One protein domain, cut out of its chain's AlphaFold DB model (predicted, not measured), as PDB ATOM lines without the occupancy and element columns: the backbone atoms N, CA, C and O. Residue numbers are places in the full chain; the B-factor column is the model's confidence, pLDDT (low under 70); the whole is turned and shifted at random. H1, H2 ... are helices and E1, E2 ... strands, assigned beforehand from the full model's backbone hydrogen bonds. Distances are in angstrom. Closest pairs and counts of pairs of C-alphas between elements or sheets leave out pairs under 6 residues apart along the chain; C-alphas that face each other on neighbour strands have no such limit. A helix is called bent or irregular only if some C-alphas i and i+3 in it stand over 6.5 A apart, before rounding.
ATOM      1  N   GLU A 163      10.773  -8.180  54.907       80.81
ATOM      2  CA  GLU A 163      10.346  -8.925  53.720       80.81
ATOM      3  C   GLU A 163       9.708  -8.000  52.670       80.81
ATOM      4  O   GLU A 163       9.999  -8.114  51.476       80.81
ATOM      5  N   GLU A 164       8.916  -7.012  53.094       81.06
ATOM      6  CA  GLU A 164       8.381  -5.958  52.227       81.06
ATOM      7  C   GLU A 164       9.497  -5.081  51.647       81.06
ATOM      8  O   GLU A 164       9.494  -4.801  50.444       81.06
ATOM      9  N   TYR A 165      10.484  -4.695  52.461       83.38
ATOM     10  CA  TYR A 165      11.652  -3.941  52.002       83.38
ATOM     11  C   TYR A 165      12.496  -4.746  51.006       83.38
ATOM     12  O   TYR A 165      12.878  -4.229  49.953       83.38
ATOM     13  N   GLU A 166      12.755  -6.025  51.284       83.62
ATOM     14  CA  GLU A 166      13.470  -6.910  50.366       83.62
ATOM     15  C   GLU A 166      12.703  -7.122  49.058       83.62
ATOM     16  O   GLU A 166      13.298  -7.090  47.978       83.62
ATOM     17  N   SER A 167      11.383  -7.299  49.136       86.44
ATOM     18  CA  SER A 167      10.503  -7.420  47.972       86.44
ATOM     19  C   SER A 167      10.539  -6.152  47.117       86.44
ATOM     20  O   SER A 167      10.696  -6.227  45.894       86.44
ATOM     21  N   LEU A 168      10.475  -4.975  47.747       84.75
ATOM     22  CA  LEU A 168      10.559  -3.689  47.060       84.75
ATOM     23  C   LEU A 168      11.934  -3.485  46.412       84.75
ATOM     24  O   LEU A 168      12.012  -3.077  45.252       84.75
ATOM     25  N   LYS A 169      13.012  -3.851  47.114       84.38
ATOM     26  CA  LYS A 169      14.383  -3.803  46.593       84.38
ATOM     27  C   LYS A 169      14.556  -4.696  45.362       84.38
ATOM     28  O   LYS A 169      15.138  -4.251  44.373       84.38
ATOM     29  N   ARG A 170      14.011  -5.922  45.373       84.38
ATOM     30  CA  ARG A 170      14.043  -6.828  44.207       84.38
ATOM     31  C   ARG A 170      13.261  -6.256  43.025       84.38
ATOM     32  O   ARG A 170      13.767  -6.265  41.908       84.38
ATOM     33  N   LYS A 171      12.062  -5.706  43.259       82.06
ATOM     34  CA  LYS A 171      11.261  -5.059  42.203       82.06
ATOM     35  C   LYS A 171      11.998  -3.876  41.579       82.06
ATOM     36  O   LYS A 171      12.043  -3.766  40.359       82.06
ATOM     37  N   TYR A 172      12.613  -3.034  42.406       82.00
ATOM     38  CA  TYR A 172      13.423  -1.916  41.933       82.00
ATOM     39  C   TYR A 172      14.603  -2.396  41.071       82.00
ATOM     40  O   TYR A 172      14.801  -1.882  39.972       82.00
ATOM     41  N   GLN A 173      15.325  -3.438  41.499       81.69
ATOM     42  CA  GLN A 173      16.402  -4.040  40.702       81.69
ATOM     43  C   GLN A 173      15.910  -4.595  39.359       81.69
ATOM     44  O   GLN A 173      16.570  -4.390  38.343       81.69
ATOM     45  N   MET A 174      14.748  -5.258  39.336       80.12
ATOM     46  CA  MET A 174      14.150  -5.766  38.095       80.12
ATOM     47  C   MET A 174      13.784  -4.637  37.131       80.12
ATOM     48  O   MET A 174      14.042  -4.758  35.938       80.12
ATOM     49  N   ILE A 175      13.218  -3.537  37.635       79.88
ATOM     50  CA  ILE A 175      12.881  -2.364  36.818       79.88
ATOM     51  C   ILE A 175      14.152  -1.725  36.251       79.88
ATOM     52  O   ILE A 175      14.198  -1.425  35.062       79.88
ATOM     53  N   CYS A 176      15.199  -1.574  37.069       79.62
ATOM     54  CA  CYS A 176      16.487  -1.053  36.610       79.62
ATOM     55  C   CYS A 176      17.082  -1.935  35.506       79.62
ATOM     56  O   CYS A 176      17.553  -1.421  34.496       79.62
ATOM     57  N   GLN A 177      17.036  -3.260  35.674       80.50
ATOM     58  CA  GLN A 177      17.548  -4.191  34.671       80.50
ATOM     59  C   GLN A 177      16.723  -4.143  33.379       80.50
ATOM     60  O   GLN A 177      17.299  -4.024  32.305       80.50
ATOM     61  N   ALA A 178      15.392  -4.147  33.474       80.06
ATOM     62  CA  ALA A 178      14.515  -4.032  32.312       80.06
ATOM     63  C   ALA A 178      14.737  -2.715  31.550       80.06
ATOM     64  O   ALA A 178      14.714  -2.703  30.322       80.06
ATOM     65  N   PHE A 179      14.986  -1.616  32.267       76.88
ATOM     66  CA  PHE A 179      15.340  -0.336  31.657       76.88
ATOM     67  C   PHE A 179      16.675  -0.413  30.909       76.88
ATOM     68  O   PHE A 179      16.759   0.050  29.777       76.88
ATOM     69  N   ILE A 180      17.698  -1.039  31.498       76.88
ATOM     70  CA  ILE A 180      19.004  -1.240  30.851       76.88
ATOM     71  C   ILE A 180      18.874  -2.115  29.601       76.88
ATOM     72  O   ILE A 180      19.454  -1.786  28.565       76.88
ATOM     73  N   ASP A 181      18.106  -3.201  29.671       77.88
ATOM     74  CA  ASP A 181      17.888  -4.104  28.538       77.88
ATOM     75  C   ASP A 181      17.137  -3.383  27.405       77.88
ATOM     76  O   ASP A 181      17.480  -3.523  26.228       77.88
ATOM     77  N   LEU A 182      16.144  -2.554  27.751       75.44
ATOM     78  CA  LEU A 182      15.409  -1.723  26.797       75.44
ATOM     79  C   LEU A 182      16.310  -0.652  26.166       75.44
ATOM     80  O   LEU A 182      16.283  -0.477  24.952       75.44
ATOM     81  N   TYR A 183      17.133   0.024  26.970       72.94
ATOM     82  CA  TYR A 183      18.097   1.018  26.496       72.94
ATOM     83  C   TYR A 183      19.135   0.385  25.559       72.94
ATOM     84  O   TYR A 183      19.420   0.917  24.492       72.94
ATOM     85  N   SER A 184      19.640  -0.802  25.907       73.19
ATOM     86  CA  SER A 184      20.658  -1.515  25.120       73.19
ATOM     87  C   SER A 184      20.108  -2.111  23.819       73.19
ATOM     88  O   SER A 184      20.850  -2.276  22.852       73.19
ATOM     89  N   SER A 185      18.820  -2.464  23.780       75.38
ATOM     90  CA  SER A 185      18.172  -3.067  22.605       75.38
ATOM     91  C   SER A 185      17.536  -2.051  21.654       75.38
ATOM     92  O   SER A 185      17.211  -2.412  20.521       75.38
ATOM     93  N   ALA A 186      17.373  -0.793  22.076       67.31
ATOM     94  CA  ALA A 186      16.774   0.270  21.279       67.31
ATOM     95  C   ALA A 186      17.857   1.173  20.648       67.31
ATOM     96  O   ALA A 186      18.350   2.090  21.301       67.31
ATOM     97  N   PRO A 187      18.198   1.002  19.355       58.66
ATOM     98  CA  PRO A 187      19.281   1.743  18.694       58.66
ATOM     99  C   PRO A 187      19.030   3.252  18.497       58.66
ATOM    100  O   PRO A 187      19.849   3.920  17.873       58.66
ATOM    101  N   SER A 188      17.916   3.804  18.991       59.16
ATOM    102  CA  SER A 188      17.515   5.202  18.781       59.16
ATOM    103  C   SER A 188      17.018   5.915  20.044       59.16
ATOM    104  O   SER A 188      16.248   6.870  19.938       59.16
ATOM    105  N   MET A 189      17.429   5.488  21.243       57.72
ATOM    106  CA  MET A 189      17.164   6.240  22.482       57.72
ATOM    107  C   MET A 189      18.116   7.438  22.670       57.72
ATOM    108  O   MET A 189      18.565   7.710  23.775       57.72
ATOM    109  N   ASP A 190      18.347   8.243  21.626       60.00
ATOM    110  CA  ASP A 190      18.969   9.579  21.766       60.00
ATOM    111  C   ASP A 190      18.011  10.592  22.456       60.00
ATOM    112  O   ASP A 190      18.269  11.792  22.500       60.00
ATOM    113  N   LEU A 191      16.868  10.120  22.971       61.00
ATOM    114  CA  LEU A 191      15.844  10.917  23.647       61.00
ATOM    115  C   LEU A 191      16.097  11.068  25.148       61.00
ATOM    116  O   LEU A 191      15.526  11.971  25.744       61.00
ATOM    117  N   PHE A 192      16.932  10.229  25.762       66.62
ATOM    118  CA  PHE A 192      17.202  10.301  27.195       66.62
ATOM    119  C   PHE A 192      18.652  10.703  27.447       66.62
ATOM    120  O   PHE A 192      19.573  10.023  27.006       66.62
ATOM    121  N   GLU A 193      18.857  11.797  28.179       72.88
ATOM    122  CA  GLU A 193      20.188  12.287  28.549       72.88
ATOM    123  C   GLU A 193      20.316  12.372  30.070       72.88
ATOM    124  O   GLU A 193      19.371  12.742  30.773       72.88
ATOM    125  N   ILE A 194      21.501  12.042  30.586       70.19
ATOM    126  CA  ILE A 194      21.815  12.203  32.004       70.19
ATOM    127  C   ILE A 194      22.487  13.564  32.199       70.19
ATOM    128  O   ILE A 194      23.676  13.721  31.935       70.19
ATOM    129  N   VAL A 195      21.746  14.547  32.716       70.50
ATOM    130  CA  VAL A 195      22.252  15.906  32.971       70.50
ATOM    131  C   VAL A 195      22.305  16.157  34.475       70.50
ATOM    132  O   VAL A 195      21.286  16.112  35.167       70.50
ATOM    133  N   ASN A 196      23.502  16.426  35.009       68.94
ATOM    134  CA  ASN A 196      23.743  16.635  36.447       68.94
ATOM    135  C   ASN A 196      23.203  15.495  37.338       68.94
ATOM    136  O   ASN A 196      22.693  15.734  38.431       68.94
ATOM    137  N   GLY A 197      23.285  14.254  36.849       66.06
ATOM    138  CA  GLY A 197      22.798  13.065  37.553       66.06
ATOM    139  C   GLY A 197      21.295  12.808  37.432       66.06
ATOM    140  O   GLY A 197      20.835  11.812  37.970       66.06
ATOM    141  N   ASN A 198      20.531  13.643  36.722       70.88
ATOM    142  CA  ASN A 198      19.106  13.411  36.467       70.88
ATOM    143  C   ASN A 198      18.887  12.853  35.061       70.88
ATOM    144  O   ASN A 198      19.566  13.279  34.130       70.88
ATOM    145  N   LEU A 199      17.902  11.968  34.896       72.00
ATOM    146  CA  LEU A 199      17.467  11.512  33.573       72.00
ATOM    147  C   LEU A 199      16.422  12.473  33.012       72.00
ATOM    148  O   LEU A 199      15.350  12.670  33.598       72.00
ATOM    149  N   VAL A 200      16.766  13.074  31.881       71.88
ATOM    150  CA  VAL A 200      15.949  14.046  31.164       71.88
ATOM    151  C   VAL A 200      15.461  13.406  29.876       71.88
ATOM    152  O   VAL A 200      16.257  12.855  29.121       71.88
ATOM    153  N   ASP A 201      14.155  13.490  29.636       73.38
ATOM    154  CA  ASP A 201      13.544  13.085  28.374       73.38
ATOM    155  C   ASP A 201      13.400  14.303  27.447       73.38
ATOM    156  O   ASP A 201      12.698  15.275  27.742       73.38
ATOM    157  N   HIS A 202      14.077  14.248  26.305       67.44
ATOM    158  CA  HIS A 202      14.063  15.264  25.254       67.44
ATOM    159  C   HIS A 202      12.864  15.137  24.309       67.44
ATOM    160  O   HIS A 202      12.620  16.047  23.513       67.44
ATOM    161  N   SER A 203      12.068  14.066  24.406       65.06
ATOM    162  CA  SER A 203      10.846  13.889  23.610       65.06
ATOM    163  C   SER A 203       9.740  14.884  23.990       65.06
ATOM    164  O   SER A 203       8.889  15.224  23.164       65.06
ATOM    165  N   SER A 204       9.775  15.414  25.219       57.00
ATOM    166  CA  SER A 204       8.769  16.333  25.752       57.00
ATOM    167  C   SER A 204       9.416  17.494  26.519       57.00
ATOM    168  O   SER A 204       9.622  17.417  27.719       57.00
ATOM    169  N   ARG A 205       9.760  18.593  25.818       56.81
ATOM    170  CA  ARG A 205      10.237  19.893  26.369       56.81
ATOM    171  C   ARG A 205      10.834  19.821  27.800       56.81
ATOM    172  O   ARG A 205      10.301  20.441  28.718       56.81
ATOM    173  N   GLY A 206      11.941  19.089  27.959       57.41
ATOM    174  CA  GLY A 206      12.844  19.139  29.114       57.41
ATOM    175  C   GLY A 206      12.202  18.938  30.491       57.41
ATOM    176  O   GLY A 206      12.378  19.789  31.364       57.41
ATOM    177  N   GLN A 207      11.485  17.832  30.708       62.41
ATOM    178  CA  GLN A 207      11.070  17.425  32.055       62.41
ATOM    179  C   GLN A 207      12.075  16.437  32.661       62.41
ATOM    180  O   GLN A 207      12.491  15.470  32.023       62.41
ATOM    181  N   VAL A 208      12.469  16.688  33.913       62.91
ATOM    182  CA  VAL A 208      13.201  15.711  34.728       62.91
ATOM    183  C   VAL A 208      12.242  14.564  35.019       62.91
ATOM    184  O   VAL A 208      11.238  14.764  35.699       62.91
ATOM    185  N   VAL A 209      12.534  13.376  34.491       66.12
ATOM    186  CA  VAL A 209      11.652  12.210  34.647       66.12
ATOM    187  C   VAL A 209      11.942  11.492  35.965       66.12
ATOM    188  O   VAL A 209      11.033  10.936  36.577       66.12
ATOM    189  N   VAL A 210      13.197  11.526  36.431       70.81
ATOM    190  CA  VAL A 210      13.631  10.829  37.650       70.81
ATOM    191  C   VAL A 210      14.693  11.642  38.398       70.81
ATOM    192  O   VAL A 210      15.657  12.118  37.798       70.81
ATOM    193  N   GLU A 211      14.525  11.777  39.718       68.50
ATOM    194  CA  GLU A 211      15.490  12.430  40.613       68.50
ATOM    195  C   GLU A 211      16.826  11.673  40.694       68.50
ATOM    196  O   GLU A 211      16.856  10.443  40.791       68.50
ATOM    197  N   ALA A 212      17.935  12.417  40.778       65.25
ATOM    198  CA  ALA A 212      19.298  11.881  40.778       65.25
ATOM    199  C   ALA A 212      19.572  10.763  41.800       65.25
ATOM    200  O   ALA A 212      20.294   9.810  41.512       65.25
ATOM    201  N   LYS A 213      18.961  10.829  42.989       69.81
ATOM    202  CA  LYS A 213      19.165   9.821  44.046       69.81
ATOM    203  C   LYS A 213      18.572   8.454  43.705       69.81
ATOM    204  O   LYS A 213      19.009   7.448  44.247       69.81
ATOM    205  N   LEU A 214      17.553   8.418  42.848       67.25
ATOM    206  CA  LEU A 214      16.847   7.189  42.485       67.25
ATOM    207  C   LEU A 214      17.406   6.538  41.222       67.25
ATOM    208  O   LEU A 214      16.978   5.437  40.884       67.25
ATOM    209  N   ILE A 215      18.332   7.198  40.524       73.56
ATOM    210  CA  ILE A 215      18.859   6.724  39.241       73.56
ATOM    211  C   ILE A 215      20.340   6.361  39.276       73.56
ATOM    212  O   ILE A 215      20.828   5.736  38.340       73.56
ATOM    213  N   GLU A 216      21.040   6.681  40.362       73.06
ATOM    214  CA  GLU A 216      22.463   6.393  40.555       73.06
ATOM    215  C   GLU A 216      22.862   4.949  40.162       73.06
ATOM    216  O   GLU A 216      23.774   4.812  39.343       73.06
ATOM    217  N   PRO A 217      22.134   3.878  40.558       73.50
ATOM    218  CA  PRO A 217      22.496   2.508  40.168       73.50
ATOM    219  C   PRO A 217      22.346   2.222  38.666       73.50
ATOM    220  O   PRO A 217      23.017   1.345  38.121       73.50
ATOM    221  N   ILE A 218      21.436   2.930  37.991       72.00
ATOM    222  CA  ILE A 218      21.222   2.819  36.543       72.00
ATOM    223  C   ILE A 218      22.336   3.572  35.813       72.00
ATOM    224  O   ILE A 218      22.910   3.039  34.870       72.00
ATOM    225  N   VAL A 219      22.682   4.779  36.273       70.50
ATOM    226  CA  VAL A 219      23.757   5.598  35.691       70.50
ATOM    227  C   VAL A 219      25.104   4.882  35.773       70.50
ATOM    228  O   VAL A 219      25.845   4.885  34.792       70.50
ATOM    229  N   GLU A 220      25.423   4.253  36.906       73.88
ATOM    230  CA  GLU A 220      26.659   3.474  37.057       73.88
ATOM    231  C   GLU A 220      26.740   2.334  36.040       73.88
ATOM    232  O   GLU A 220      27.724   2.231  35.310       73.88
ATOM    233  N   LYS A 221      25.673   1.539  35.904       73.06
ATOM    234  CA  LYS A 221      25.635   0.443  34.927       73.06
ATOM    235  C   LYS A 221      25.640   0.924  33.475       73.06
ATOM    236  O   LYS A 221      26.244   0.279  32.624       73.06
ATOM    237  N   LEU A 222      24.998   2.051  33.165       69.62
ATOM    238  CA  LEU A 222      25.021   2.614  31.812       69.62
ATOM    239  C   LEU A 222      26.414   3.134  31.428       69.62
ATOM    240  O   LEU A 222      26.818   2.948  30.285       69.62
ATOM    241  N   LYS A 223      27.187   3.693  32.372       69.88
ATOM    242  CA  LYS A 223      28.600   4.069  32.144       69.88
ATOM    243  C   LYS A 223      29.492   2.871  31.801       69.88
ATOM    244  O   LYS A 223      30.466   3.024  31.062       69.88
ATOM    245  N   GLU A 224      29.179   1.693  32.341       69.50
ATOM    246  CA  GLU A 224      29.887   0.446  32.020       69.50
ATOM    247  C   GLU A 224      29.550  -0.067  30.612       69.50
ATOM    248  O   GLU A 224      30.413  -0.635  29.946       69.50
ATOM    249  N   ILE A 225      28.314   0.149  30.151       66.62
ATOM    250  CA  ILE A 225      27.827  -0.320  28.844       66.62
ATOM    251  C   ILE A 225      28.226   0.643  27.719       66.62
ATOM    252  O   ILE A 225      28.594   0.200  26.631       66.62
ATOM    253  N   ASP A 226      28.184   1.951  27.975       62.66
ATOM    254  CA  ASP A 226      28.398   2.985  26.965       62.66
ATOM    255  C   ASP A 226      29.604   3.868  27.327       62.66
ATOM    256  O   ASP A 226      29.487   4.971  27.860       62.66
TER     257      ASP A 226
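What this domain is: This is residues 163 to 226 of the 230 residues of an uncharacterized protein of Halioglobus sp. HI00S01 (UniProt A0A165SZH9). A small meander sheet of three short strands, E1, E2 and E3, each the antiparallel neighbour of the one before, has the helix H2 packed on it by the residues 212 to 219. The long straight helix H1 crosses H2 at a slant, off the sheet, and its first residues, 163 to 171, stick out free from the body. The printed part has 64 residues, with two named helices and three named strands in the order H1, E1, E2, E3, H2; the sheet order is E1, E2, E3, all antiparallel, and the class is mixed, helices and strands. The whole is only just compact, close to loose, with a radius of gyration of the C-alphas of 12.6 A, and it is elongated, spanning 39 by 23 by 19 A.

Where its parts are: The sheet is made of E1, residues 192 to 195, E2, residues 198 to 201, and E3, residues 207 to 210. E1 begins at C-alpha 192, (17.202, 10.301, 27.195). H2, residues 212 to 225, is 19.1 A long from first to last C-alpha and ends at (27.827, -0.320, 28.844). It is irregular: C-alphas 214 and 217 are 7.7 A apart. H1, residues 163 to 185, measures 32.6 A and begins at (10.346, -8.925, 53.720).

How they stand to each other: E2 is the inner strand, and E1 and E3 are edge strands. E1 and E2 form a hairpin, antiparallel at 146 degrees, with N 193 and O 200 at 3.0 A and N 195 and O 198 at 2.9 A, within hydrogen-bond range. E2 and E3 form a hairpin at 130 degrees, with N 209 and O 199 at 3.0 A. H2 is on the sheet, in two layers, a helix on one face of a sheet; its closest C-alphas to E2 are those of Asn 198 and Ala 212, 4.6 A apart. H1 touches H2 with residues 176 to 180 alone, and H2 touches H1 with residues 217 to 222 alone. Their closest C-alphas, of Cys 176 and Ile 218, are 6.1 A apart. The two helices stand at a steep tilt of 46 degrees and run the same way. H1 is not on the sheet and is apart from E2 and E3. In H1 every O i to N i+4 pair is within hydrogen-bond range; in H2, 8 of 10 are.

The domain as a whole: The two C-alphas farthest apart, those of Glu 163 and Arg 205, are 39.7 A from each other. Without residues 163 to 171, the body spans 27 by 26 by 18 A. The printed part has no cut. No link is long; that from H1 to E1 is short, and those from E1 to E2, E2 to E3 and E3 to H2 are tight. The mean pLDDT of the printed part is 71.8, and 26 residues are under 70, among them residues 186 to 192 and 202 to 209.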